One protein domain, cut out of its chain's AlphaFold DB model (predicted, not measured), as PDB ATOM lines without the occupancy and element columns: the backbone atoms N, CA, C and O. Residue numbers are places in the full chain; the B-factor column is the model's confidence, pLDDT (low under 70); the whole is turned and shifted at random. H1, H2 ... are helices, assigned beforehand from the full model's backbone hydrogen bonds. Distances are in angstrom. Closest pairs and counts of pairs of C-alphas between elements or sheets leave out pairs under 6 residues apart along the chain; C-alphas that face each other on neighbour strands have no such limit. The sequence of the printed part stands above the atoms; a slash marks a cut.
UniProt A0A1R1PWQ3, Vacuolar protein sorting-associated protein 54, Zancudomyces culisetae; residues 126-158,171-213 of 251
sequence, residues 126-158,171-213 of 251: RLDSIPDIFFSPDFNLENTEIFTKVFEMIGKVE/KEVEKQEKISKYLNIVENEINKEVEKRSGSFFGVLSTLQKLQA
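AT A GLANCE: This is residues 126 to 158 and 171 to 213 of the 251 residues of the protein "Vacuolar protein sorting-associated protein 54" of Zancudomyces culisetae (UniProt A0A1R1PWQ3). One long helix, H3, makes the length of this domain, and the shorter helix H2 meets its first part to form the corner of an L. The short helix H1, near H2, lies within the angle of the L, while residues 190 to 213 of H3 stick out free as an arm. The printed part has 76 residues with three named helices, H1, H2 and H3 in chain order, and no named strand; the class is all helix. The whole is extended, with a radius of gyration of the C-alphas of 19.2 A and spans of 62 by 23 by 18 A.

HOW THE PARTS SIT: H1, residues 132 to 135, and H2, residues 144 to 155, are close but not clearly touching; their closest C-alphas, those of Ile 133 and Val 150, are 7.6 A apart. A short link of 8 residues joins them. H2 touches H3, residues 171 to 213, with residues 154 to 155 alone, and H3 touches H2 with residues 171 to 179 alone. Their closest C-alphas, those of Ile 154 and Lys 175, are 5.7 A apart, and their lines are about perpendicular at 76 degrees. H1 and H3 are apart. In H2 every O i to N i+4 pair is within hydrogen-bond range, in H3 38 of 39 are, and H1 is too short for such a pair.

IN THESE COORDINATES: H1 begins at C-alpha 132 (101.175, 104.568, 75.036) and is 5.2 A long from first to last C-alpha. H2 measures 15.9 A in the same way. H3 measures 61.4 A, from C-alpha 171 (122.206, 108.170, 68.288) to C-alpha 213 (71.570, 83.960, 43.289).

THE WHOLE: The C-alphas farthest apart, those of Glu 158 and Ala 213, are 64.3 A apart. Without residues 190 to 213, the body spans 29 by 28 by 17 A. Residues 159 to 170 are not printed, and C-alphas 158 and 171 are 12.1 A apart across the cut. The mean pLDDT of the printed part is 83.6; residues 126, 155 to 158 and 171 are under 70.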
ATOM      1  N   ARG A 126     104.856  92.693  71.402       67.12
ATOM      2  CA  ARG A 126     103.419  92.962  71.506       67.12
ATOM      3  C   ARG A 126     103.202  94.469  71.335       67.12
ATOM      4  O   ARG A 126     104.132  95.249  71.560       67.12
ATOM      5  N   LEU A 127     101.984  94.898  70.991       75.88
ATOM      6  CA  LEU A 127     101.628  96.329  71.019       75.88
ATOM      7  C   LEU A 127     102.035  96.996  72.350       75.88
ATOM      8  O   LEU A 127     102.388  98.165  72.355       75.88
ATOM      9  N   ASP A 128     102.097  96.212  73.432       76.44
ATOM     10  CA  ASP A 128     102.597  96.571  74.766       76.44
ATOM     11  C   ASP A 128     104.043  97.133  74.784       76.44
ATOM     12  O   ASP A 128     104.437  97.814  75.726       76.44
ATOM     13  N   SER A 129     104.856  96.844  73.762       78.56
ATOM     14  CA  SER A 129     106.229  97.359  73.613       78.56
ATOM     15  C   SER A 129     106.295  98.748  72.969       78.56
ATOM     16  O   SER A 129     107.340  99.406  73.023       78.56
ATOM     17  N   ILE A 130     105.192  99.195  72.362       83.75
ATOM     18  CA  ILE A 130     105.056 100.533  71.799       83.75
ATOM     19  C   ILE A 130     104.565 101.462  72.914       83.75
ATOM     20  O   ILE A 130     103.563 101.174  73.561       83.75
ATOM     21  N   PRO A 131     105.230 102.602  73.133       84.88
ATOM     22  CA  PRO A 131     104.791 103.585  74.112       84.88
ATOM     23  C   PRO A 131     103.344 104.062  73.927       84.88
ATOM     24  O   PRO A 131     102.972 104.518  72.847       84.88
ATOM     25  N   ASP A 132     102.577 104.109  75.022       84.31
ATOM     26  CA  ASP A 132     101.175 104.568  75.036       84.31
ATOM     27  C   ASP A 132     100.965 105.975  74.459       84.31
ATOM     28  O   ASP A 132      99.880 106.313  73.988       84.31
ATOM     29  N   ILE A 133     102.014 106.804  74.452       84.38
ATOM     30  CA  ILE A 133     101.976 108.137  73.842       84.38
ATOM     31  C   ILE A 133     101.609 108.091  72.352       84.38
ATOM     32  O   ILE A 133     100.947 109.013  71.883       84.38
ATOM     33  N   PHE A 134     101.969 107.019  71.635       84.38
ATOM     34  CA  PHE A 134     101.625 106.826  70.223       84.38
ATOM     35  C   PHE A 134     100.160 106.420  70.007       84.38
ATOM     36  O   PHE A 134      99.655 106.552  68.896       84.38
ATOM     37  N   PHE A 135      99.467 105.957  71.054       87.25
ATOM     38  CA  PHE A 135      98.050 105.580  71.007       87.25
ATOM     39  C   PHE A 135      97.118 106.677  71.545       87.25
ATOM     40  O   PHE A 135      95.899 106.498  71.569       87.25
ATOM     41  N   SER A 136      97.667 107.815  71.980       87.25
ATOM     42  CA  SER A 136      96.873 108.937  72.482       87.25
ATOM     43  C   SER A 136      96.023 109.558  71.361       87.25
ATOM     44  O   SER A 136      96.564 109.868  70.298       87.25
ATOM     45  N   PRO A 137      94.718 109.816  71.580       86.00
ATOM     46  CA  PRO A 137      93.857 110.450  70.578       86.00
ATOM     47  C   PRO A 137      94.275 111.893  70.248       86.00
ATOM     48  O   PRO A 137      93.983 112.370  69.155       86.00
ATOM     49  N   ASP A 138      94.992 112.558  71.159       86.12
ATOM     50  CA  ASP A 138      95.510 113.925  70.994       86.12
ATOM     51  C   ASP A 138      96.981 113.946  70.530       86.12
ATOM     52  O   ASP A 138      97.691 114.943  70.698       86.12
ATOM     53  N   PHE A 139      97.486 112.831  69.992       88.19
ATOM     54  CA  PHE A 139      98.852 112.752  69.490       88.19
ATOM     55  C   PHE A 139      99.041 113.687  68.289       88.19
ATOM     56  O   PHE A 139      98.521 113.448  67.200       88.19
ATOM     57  N   ASN A 140      99.823 114.749  68.487       85.81
ATOM     58  CA  ASN A 140     100.229 115.651  67.421       85.81
ATOM     59  C   ASN A 140     101.725 115.971  67.541       85.81
ATOM     60  O   ASN A 140     102.162 116.556  68.531       85.81
ATOM     61  N   LEU A 141     102.499 115.615  66.514       84.88
ATOM     62  CA  LEU A 141     103.933 115.909  66.431       84.88
ATOM     63  C   LEU A 141     104.232 117.394  66.174       84.88
ATOM     64  O   LEU A 141     105.360 117.825  66.382       84.88
ATOM     65  N   GLU A 142     103.240 118.189  65.766       86.00
ATOM     66  CA  GLU A 142     103.371 119.648  65.683       86.00
ATOM     67  C   GLU A 142     103.427 120.294  67.075       86.00
ATOM     68  O   GLU A 142     103.968 121.390  67.233       86.00
ATOM     69  N   ASN A 143     102.900 119.618  68.105       86.50
ATOM     70  CA  ASN A 143     103.059 120.063  69.480       86.50
ATOM     71  C   ASN A 143     104.494 119.777  69.941       86.50
ATOM     72  O   ASN A 143     104.887 118.624  70.147       86.50
ATOM     73  N   THR A 144     105.262 120.845  70.155       85.19
ATOM     74  CA  THR A 144     106.666 120.792  70.576       85.19
ATOM     75  C   THR A 144     106.874 119.974  71.854       85.19
ATOM     76  O   THR A 144     107.897 119.302  71.984       85.19
ATOM     77  N   GLU A 145     105.911 119.963  72.779       83.81
ATOM     78  CA  GLU A 145     106.002 119.183  74.020       83.81
ATOM     79  C   GLU A 145     105.890 117.674  73.762       83.81
ATOM     80  O   GLU A 145     106.666 116.887  74.311       83.81
ATOM     81  N   ILE A 146     104.964 117.260  72.888       85.69
ATOM     82  CA  ILE A 146     104.783 115.853  72.502       85.69
ATOM     83  C   ILE A 146     105.989 115.389  71.689       85.69
ATOM     84  O   ILE A 146     106.545 114.331  71.978       85.69
ATOM     85  N   PHE A 147     106.439 116.202  70.731       86.00
ATOM     86  CA  PHE A 147     107.626 115.916  69.930       86.00
ATOM     87  C   PHE A 147     108.870 115.722  70.805       86.00
ATOM     88  O   PHE A 147     109.553 114.707  70.682       86.00
ATOM     89  N   THR A 148     109.124 116.640  71.743       82.88
ATOM     90  CA  THR A 148     110.270 116.547  72.665       82.88
ATOM     91  C   THR A 148     110.173 115.291  73.526       82.88
ATOM     92  O   THR A 148     111.146 114.551  73.653       82.88
ATOM     93  N   LYS A 149     108.982 114.982  74.052       83.06
ATOM     94  CA  LYS A 149     108.747 113.789  74.872       83.06
ATOM     95  C   LYS A 149     108.968 112.488  74.097       83.06
ATOM     96  O   LYS A 149     109.603 111.578  74.622       83.06
ATOM     97  N   VAL A 150     108.483 112.397  72.859       82.94
ATOM     98  CA  VAL A 150     108.700 111.240  71.974       82.94
ATOM     99  C   VAL A 150     110.183 111.103  71.628       82.94
ATOM    100  O   VAL A 150     110.748 110.020  71.744       82.94
ATOM    101  N   PHE A 151     110.840 112.205  71.274       79.94
ATOM    102  CA  PHE A 151     112.250 112.210  70.894       79.94
ATOM    103  C   PHE A 151     113.180 111.829  72.056       79.94
ATOM    104  O   PHE A 151     114.110 111.038  71.877       79.94
ATOM    105  N   GLU A 152     112.911 112.331  73.264       79.31
ATOM    106  CA  GLU A 152     113.628 111.935  74.480       79.31
ATOM    107  C   GLU A 152     113.371 110.476  74.858       79.31
ATOM    108  O   GLU A 152     114.280 109.789  75.321       79.31
ATOM    109  N   MET A 153     112.145 109.991  74.670       74.69
ATOM    110  CA  MET A 153     111.772 108.621  75.004       74.69
ATOM    111  C   MET A 153     112.440 107.601  74.077       74.69
ATOM    112  O   MET A 153     112.914 106.568  74.541       74.69
ATOM    113  N   ILE A 154     112.541 107.912  72.786       74.19
ATOM    114  CA  ILE A 154     113.253 107.070  71.818       74.19
ATOM    115  C   ILE A 154     114.776 107.164  72.051       74.19
ATOM    116  O   ILE A 154     115.485 106.166  71.907       74.19
ATOM    117  N   GLY A 155     115.280 108.334  72.465       65.12
ATOM    118  CA  GLY A 155     116.708 108.610  72.674       65.12
ATOM    119  C   GLY A 155     117.301 108.233  74.040       65.12
ATOM    120  O   GLY A 155     118.520 108.278  74.187       65.12
ATOM    121  N   LYS A 156     116.496 107.877  75.048       57.38
ATOM    122  CA  LYS A 156     117.005 107.393  76.344       57.38
ATOM    123  C   LYS A 156     117.383 105.916  76.231       57.38
ATOM    124  O   LYS A 156     116.539 105.038  76.379       57.38
ATOM    125  N   VAL A 157     118.659 105.655  75.970       49.09
ATOM    126  CA  VAL A 157     119.298 104.348  76.181       49.09
ATOM    127  C   VAL A 157     120.285 104.470  77.327       49.09
ATOM    128  O   VAL A 157     120.992 105.471  77.451       49.09
ATOM    129  N   GLU A 158     120.267 103.458  78.191       49.00
ATOM    130  CA  GLU A 158     121.235 103.227  79.255       49.00
ATOM    131  C   GLU A 158     122.644 103.223  78.658       49.00
ATOM    132  O   GLU A 158     123.045 102.295  77.961       49.00
ATOM    133  N   LYS A 171     123.449 108.002  67.513       66.81
ATOM    134  CA  LYS A 171     122.206 108.170  68.288       66.81
ATOM    135  C   LYS A 171     121.005 108.488  67.409       66.81
ATOM    136  O   LYS A 171     119.871 108.255  67.829       66.81
ATOM    137  N   GLU A 172     121.215 109.078  66.237       70.38
ATOM    138  CA  GLU A 172     120.144 109.306  65.272       70.38
ATOM    139  C   GLU A 172     119.763 108.007  64.557       70.38
ATOM    140  O   GLU A 172     118.573 107.691  64.479       70.38
ATOM    141  N   VAL A 173     120.754 107.210  64.144       76.12
ATOM    142  CA  VAL A 173     120.538 105.878  63.557       76.12
ATOM    143  C   VAL A 173     119.773 104.975  64.527       76.12
ATOM    144  O   VAL A 173     118.750 104.405  64.156       76.12
ATOM    145  N   GLU A 174     120.159 104.937  65.804       74.56
ATOM    146  CA  GLU A 174     119.471 104.124  66.817       74.56
ATOM    147  C   GLU A 174     118.007 104.563  67.049       74.56
ATOM    148  O   GLU A 174     117.112 103.739  67.267       74.56
ATOM    149  N   LYS A 175     117.715 105.869  66.963       78.94
ATOM    150  CA  LYS A 175     116.332 106.372  67.038       78.94
ATOM    151  C   LYS A 175     115.510 105.931  65.835       78.94
ATOM    152  O   LYS A 175     114.357 105.528  66.008       78.94
ATOM    153  N   GLN A 176     116.087 106.012  64.637       80.62
ATOM    154  CA  GLN A 176     115.432 105.567  63.409       80.62
ATOM    155  C   GLN A 176     115.151 104.063  63.461       80.62
ATOM    156  O   GLN A 176     114.025 103.651  63.190       80.62
ATOM    157  N   GLU A 177     116.107 103.257  63.929       82.06
ATOM    158  CA  GLU A 177     115.938 101.810  64.102       82.06
ATOM    159  C   GLU A 177     114.787 101.459  65.057       82.06
ATOM    160  O   GLU A 177     113.979 100.573  64.764       82.06
ATOM    161  N   LYS A 178     114.642 102.182  66.175       83.06
ATOM    162  CA  LYS A 178     113.521 101.980  67.110       83.06
ATOM    163  C   LYS A 178     112.169 102.332  66.504       83.06
ATOM    164  O   LYS A 178     111.209 101.585  66.694       83.06
ATOM    165  N   ILE A 179     112.082 103.439  65.767       86.62
ATOM    166  CA  ILE A 179     110.848 103.813  65.059       86.62
ATOM    167  C   ILE A 179     110.510 102.749  64.010       86.62
ATOM    168  O   ILE A 179     109.365 102.303  63.946       86.62
ATOM    169  N   SER A 180     111.498 102.280  63.244       87.12
ATOM    170  CA  SER A 180     111.324 101.186  62.286       87.12
ATOM    171  C   SER A 180     110.853  99.895  62.960       87.12
ATOM    172  O   SER A 180     109.978  99.213  62.426       87.12
ATOM    173  N   LYS A 181     111.359  99.578  64.160       86.19
ATOM    174  CA  LYS A 181     110.895  98.432  64.954       86.19
ATOM    175  C   LYS A 181     109.429  98.579  65.366       86.19
ATOM    176  O   LYS A 181     108.663  97.634  65.191       86.19
ATOM    177  N   TYR A 182     109.021  99.743  65.874       88.38
ATOM    178  CA  TYR A 182     107.619 100.000  66.219       88.38
ATOM    179  C   TYR A 182     106.703  99.935  64.994       88.38
ATOM    180  O   TYR A 182     105.626  99.347  65.070       88.38
ATOM    181  N   LEU A 183     107.143 100.463  63.850       89.00
ATOM    182  CA  LEU A 183     106.382 100.414  62.602       89.00
ATOM    183  C   LEU A 183     106.174  98.976  62.116       89.00
ATOM    184  O   LEU A 183     105.055  98.616  61.766       89.00
ATOM    185  N   ASN A 184     107.209  98.137  62.180       87.38
ATOM    186  CA  ASN A 184     107.111  96.716  61.837       87.38
ATOM    187  C   ASN A 184     106.126  95.966  62.763       87.38
ATOM    188  O   ASN A 184     105.340  95.135  62.315       87.38
ATOM    189  N   ILE A 185     106.110  96.288  64.062       88.31
ATOM    190  CA  ILE A 185     105.140  95.712  65.011       88.31
ATOM    191  C   ILE A 185     103.705  96.094  64.627       88.31
ATOM    192  O   ILE A 185     102.841  95.220  64.546       88.31
ATOM    193  N   VAL A 186     103.454  97.379  64.356       89.50
ATOM    194  CA  VAL A 186     102.126  97.862  63.947       89.50
ATOM    195  C   VAL A 186     101.700  97.243  62.620       89.50
ATOM    196  O   VAL A 186     100.555  96.822  62.493       89.50
ATOM    197  N   GLU A 187     102.602  97.146  61.646       89.25
ATOM    198  CA  GLU A 187     102.320  96.537  60.345       89.25
ATOM    199  C   GLU A 187     101.885  95.076  60.491       89.25
ATOM    200  O   GLU A 187     100.844  94.680  59.959       89.25
ATOM    201  N   ASN A 188     102.627  94.289  61.273       86.94
ATOM    202  CA  ASN A 188     102.275  92.896  61.529       86.94
ATOM    203  C   ASN A 188     100.923  92.764  62.235       86.94
ATOM    204  O   ASN A 188     100.139  91.878  61.894       86.94
ATOM    205  N   GLU A 189     100.623  93.636  63.195       87.06
ATOM    206  CA  GLU A 189      99.349  93.590  63.910       87.06
ATOM    207  C   GLU A 189      98.169  94.035  63.032       87.06
ATOM    208  O   GLU A 189      97.107  93.410  63.056       87.06
ATOM    209  N   ILE A 190      98.364  95.049  62.182       90.50
ATOM    210  CA  ILE A 190      97.379  95.448  61.169       90.50
ATOM    211  C   ILE A 190      97.119  94.290  60.208       90.50
ATOM    212  O   ILE A 190      95.958  93.978  59.956       90.50
ATOM    213  N   ASN A 191      98.159  93.629  59.698       87.50
ATOM    214  CA  ASN A 191      98.002  92.501  58.778       87.50
ATOM    215  C   ASN A 191      97.213  91.358  59.427       87.50
ATOM    216  O   ASN A 191      96.230  90.897  58.846       87.50
ATOM    217  N   LYS A 192      97.550  90.979  60.667       87.50
ATOM    218  CA  LYS A 192      96.794  89.967  61.426       87.50
ATOM    219  C   LYS A 192      95.324  90.348  61.599       87.50
ATOM    220  O   LYS A 192      94.440  89.508  61.421       87.50
ATOM    221  N   GLU A 193      95.038  91.601  61.947       86.81
ATOM    222  CA  GLU A 193      93.658  92.039  62.166       86.81
ATOM    223  C   GLU A 193      92.879  92.155  60.844       86.81
ATOM    224  O   GLU A 193      91.704  91.782  60.784       86.81
ATOM    225  N   VAL A 194      93.522  92.591  59.755       88.38
ATOM    226  CA  VAL A 194      92.937  92.587  58.404       88.38
ATOM    227  C   VAL A 194      92.610  91.164  57.975       88.38
ATOM    228  O   VAL A 194      91.484  90.911  57.551       88.38
ATOM    229  N   GLU A 195      93.536  90.220  58.126       88.44
ATOM    230  CA  GLU A 195      93.313  88.809  57.802       88.44
ATOM    231  C   GLU A 195      92.125  88.246  58.588       88.44
ATOM    232  O   GLU A 195      91.161  87.747  57.996       88.44
ATOM    233  N   LYS A 196      92.127  88.432  59.912       87.56
ATOM    234  CA  LYS A 196      91.055  87.989  60.811       87.56
ATOM    235  C   LYS A 196      89.695  88.575  60.433       87.56
ATOM    236  O   LYS A 196      88.693  87.854  60.388       87.56
ATOM    237  N   ARG A 197      89.633  89.877  60.148       88.62
ATOM    238  CA  ARG A 197      88.375  90.558  59.812       88.62
ATOM    239  C   ARG A 197      87.909  90.252  58.388       88.62
ATOM    240  O   ARG A 197      86.701  90.149  58.151       88.62
ATOM    241  N   SER A 198      88.837  90.069  57.452       90.81
ATOM    242  CA  SER A 198      88.539  89.786  56.047       90.81
ATOM    243  C   SER A 198      87.824  88.446  55.867       90.81
ATOM    244  O   SER A 198      86.861  88.381  55.106       90.81
ATOM    245  N   GLY A 199      88.185  87.408  56.633       85.94
ATOM    246  CA  GLY A 199      87.520  86.102  56.571       85.94
ATOM    247  C   GLY A 199      86.018  86.180  56.869       85.94
ATOM    248  O   GLY A 199      85.197  85.672  56.104       85.94
ATOM    249  N   SER A 200      85.634  86.897  57.933       85.81
ATOM    250  CA  SER A 200      84.218  87.125  58.254       85.81
ATOM    251  C   SER A 200      83.523  87.984  57.198       85.81
ATOM    252  O   SER A 200      82.372  87.713  56.857       85.81
ATOM    253  N   PHE A 201      84.197  89.011  56.674       86.44
ATOM    254  CA  PHE A 201      83.642  89.878  55.635       86.44
ATOM    255  C   PHE A 201      83.365  89.108  54.339       86.44
ATOM    256  O   PHE A 201      82.264  89.199  53.800       86.44
ATOM    257  N   PHE A 202      84.313  88.292  53.869       83.94
ATOM    258  CA  PHE A 202      84.135  87.471  52.671       83.94
ATOM    259  C   PHE A 202      83.140  86.327  52.881       83.94
ATOM    260  O   PHE A 202      82.417  85.982  51.946       83.94
ATOM    261  N   GLY A 203      83.033  85.781  54.096       88.31
ATOM    262  CA  GLY A 203      81.988  84.817  54.449       88.31
ATOM    263  C   GLY A 203      80.584  85.421  54.355       88.31
ATOM    264  O   GLY A 203      79.693  84.845  53.723       88.31
ATOM    265  N   VAL A 204      80.393  86.622  54.911       90.94
ATOM    266  CA  VAL A 204      79.132  87.372  54.788       90.94
ATOM    267  C   VAL A 204      78.868  87.753  53.331       90.94
ATOM    268  O   VAL A 204      77.752  87.566  52.853       90.94
ATOM    269  N   LEU A 205      79.886  88.215  52.602       90.44
ATOM    270  CA  LEU A 205      79.764  88.573  51.189       90.44
ATOM    271  C   LEU A 205      79.364  87.367  50.329       90.44
ATOM    272  O   LEU A 205      78.465  87.479  49.501       90.44
ATOM    273  N   SER A 206      79.967  86.202  50.569       91.19
ATOM    274  CA  SER A 206      79.621  84.953  49.881       91.19
ATOM    275  C   SER A 206      78.193  84.517  50.205       91.19
ATOM    276  O   SER A 206      77.443  84.113  49.319       91.19
ATOM    277  N   THR A 207      77.785  84.647  51.470       91.94
ATOM    278  CA  THR A 207      76.413  84.346  51.903       91.94
ATOM    279  C   THR A 207      75.406  85.276  51.227       91.94
ATOM    280  O   THR A 207      74.372  84.822  50.741       91.94
ATOM    281  N   LEU A 208      75.726  86.568  51.128       93.69
ATOM    282  CA  LEU A 208      74.902  87.559  50.442       93.69
ATOM    283  C   LEU A 208      74.792  87.268  48.938       93.69
ATOM    284  O   LEU A 208      73.695  87.305  48.386       93.69
ATOM    285  N   GLN A 209      75.905  86.936  48.282       93.75
ATOM    286  CA  GLN A 209      75.920  86.550  46.868       93.75
ATOM    287  C   GLN A 209      75.085  85.293  46.613       93.75
ATOM    288  O   GLN A 209      74.340  85.240  45.634       93.75
ATOM    289  N   LYS A 210      75.156  84.306  47.513       94.81
ATOM    290  CA  LYS A 210      74.325  83.101  47.447       94.81
ATOM    291  C   LYS A 210      72.835  83.441  47.537       94.81
ATOM    292  O   LYS A 210      72.068  83.022  46.679       94.81
ATOM    293  N   LEU A 211      72.442  84.264  48.510       95.12
ATOM    294  CA  LEU A 211      71.061  84.744  48.659       95.12
ATOM    295  C   LEU A 211      70.568  85.497  47.418       95.12
ATOM    296  O   LEU A 211      69.424  85.335  46.990       95.12
ATOM    297  N   GLN A 212      71.430  86.315  46.815       94.00
ATOM    298  CA  GLN A 212      71.107  87.019  45.579       94.00
ATOM    299  C   GLN A 212      70.898  86.042  44.412       94.00
ATOM    300  O   GLN A 212      69.959  86.226  43.637       94.00
ATOM    301  N   ALA A 213      71.728  85.004  44.300       94.19
ATOM    302  CA  ALA A 213      71.570  83.960  43.289       94.19
ATOM    303  C   ALA A 213      70.252  83.187  43.475       94.19
ATOM    304  O   ALA A 213      69.488  83.063  42.521       94.19
TER     305      ALA A 213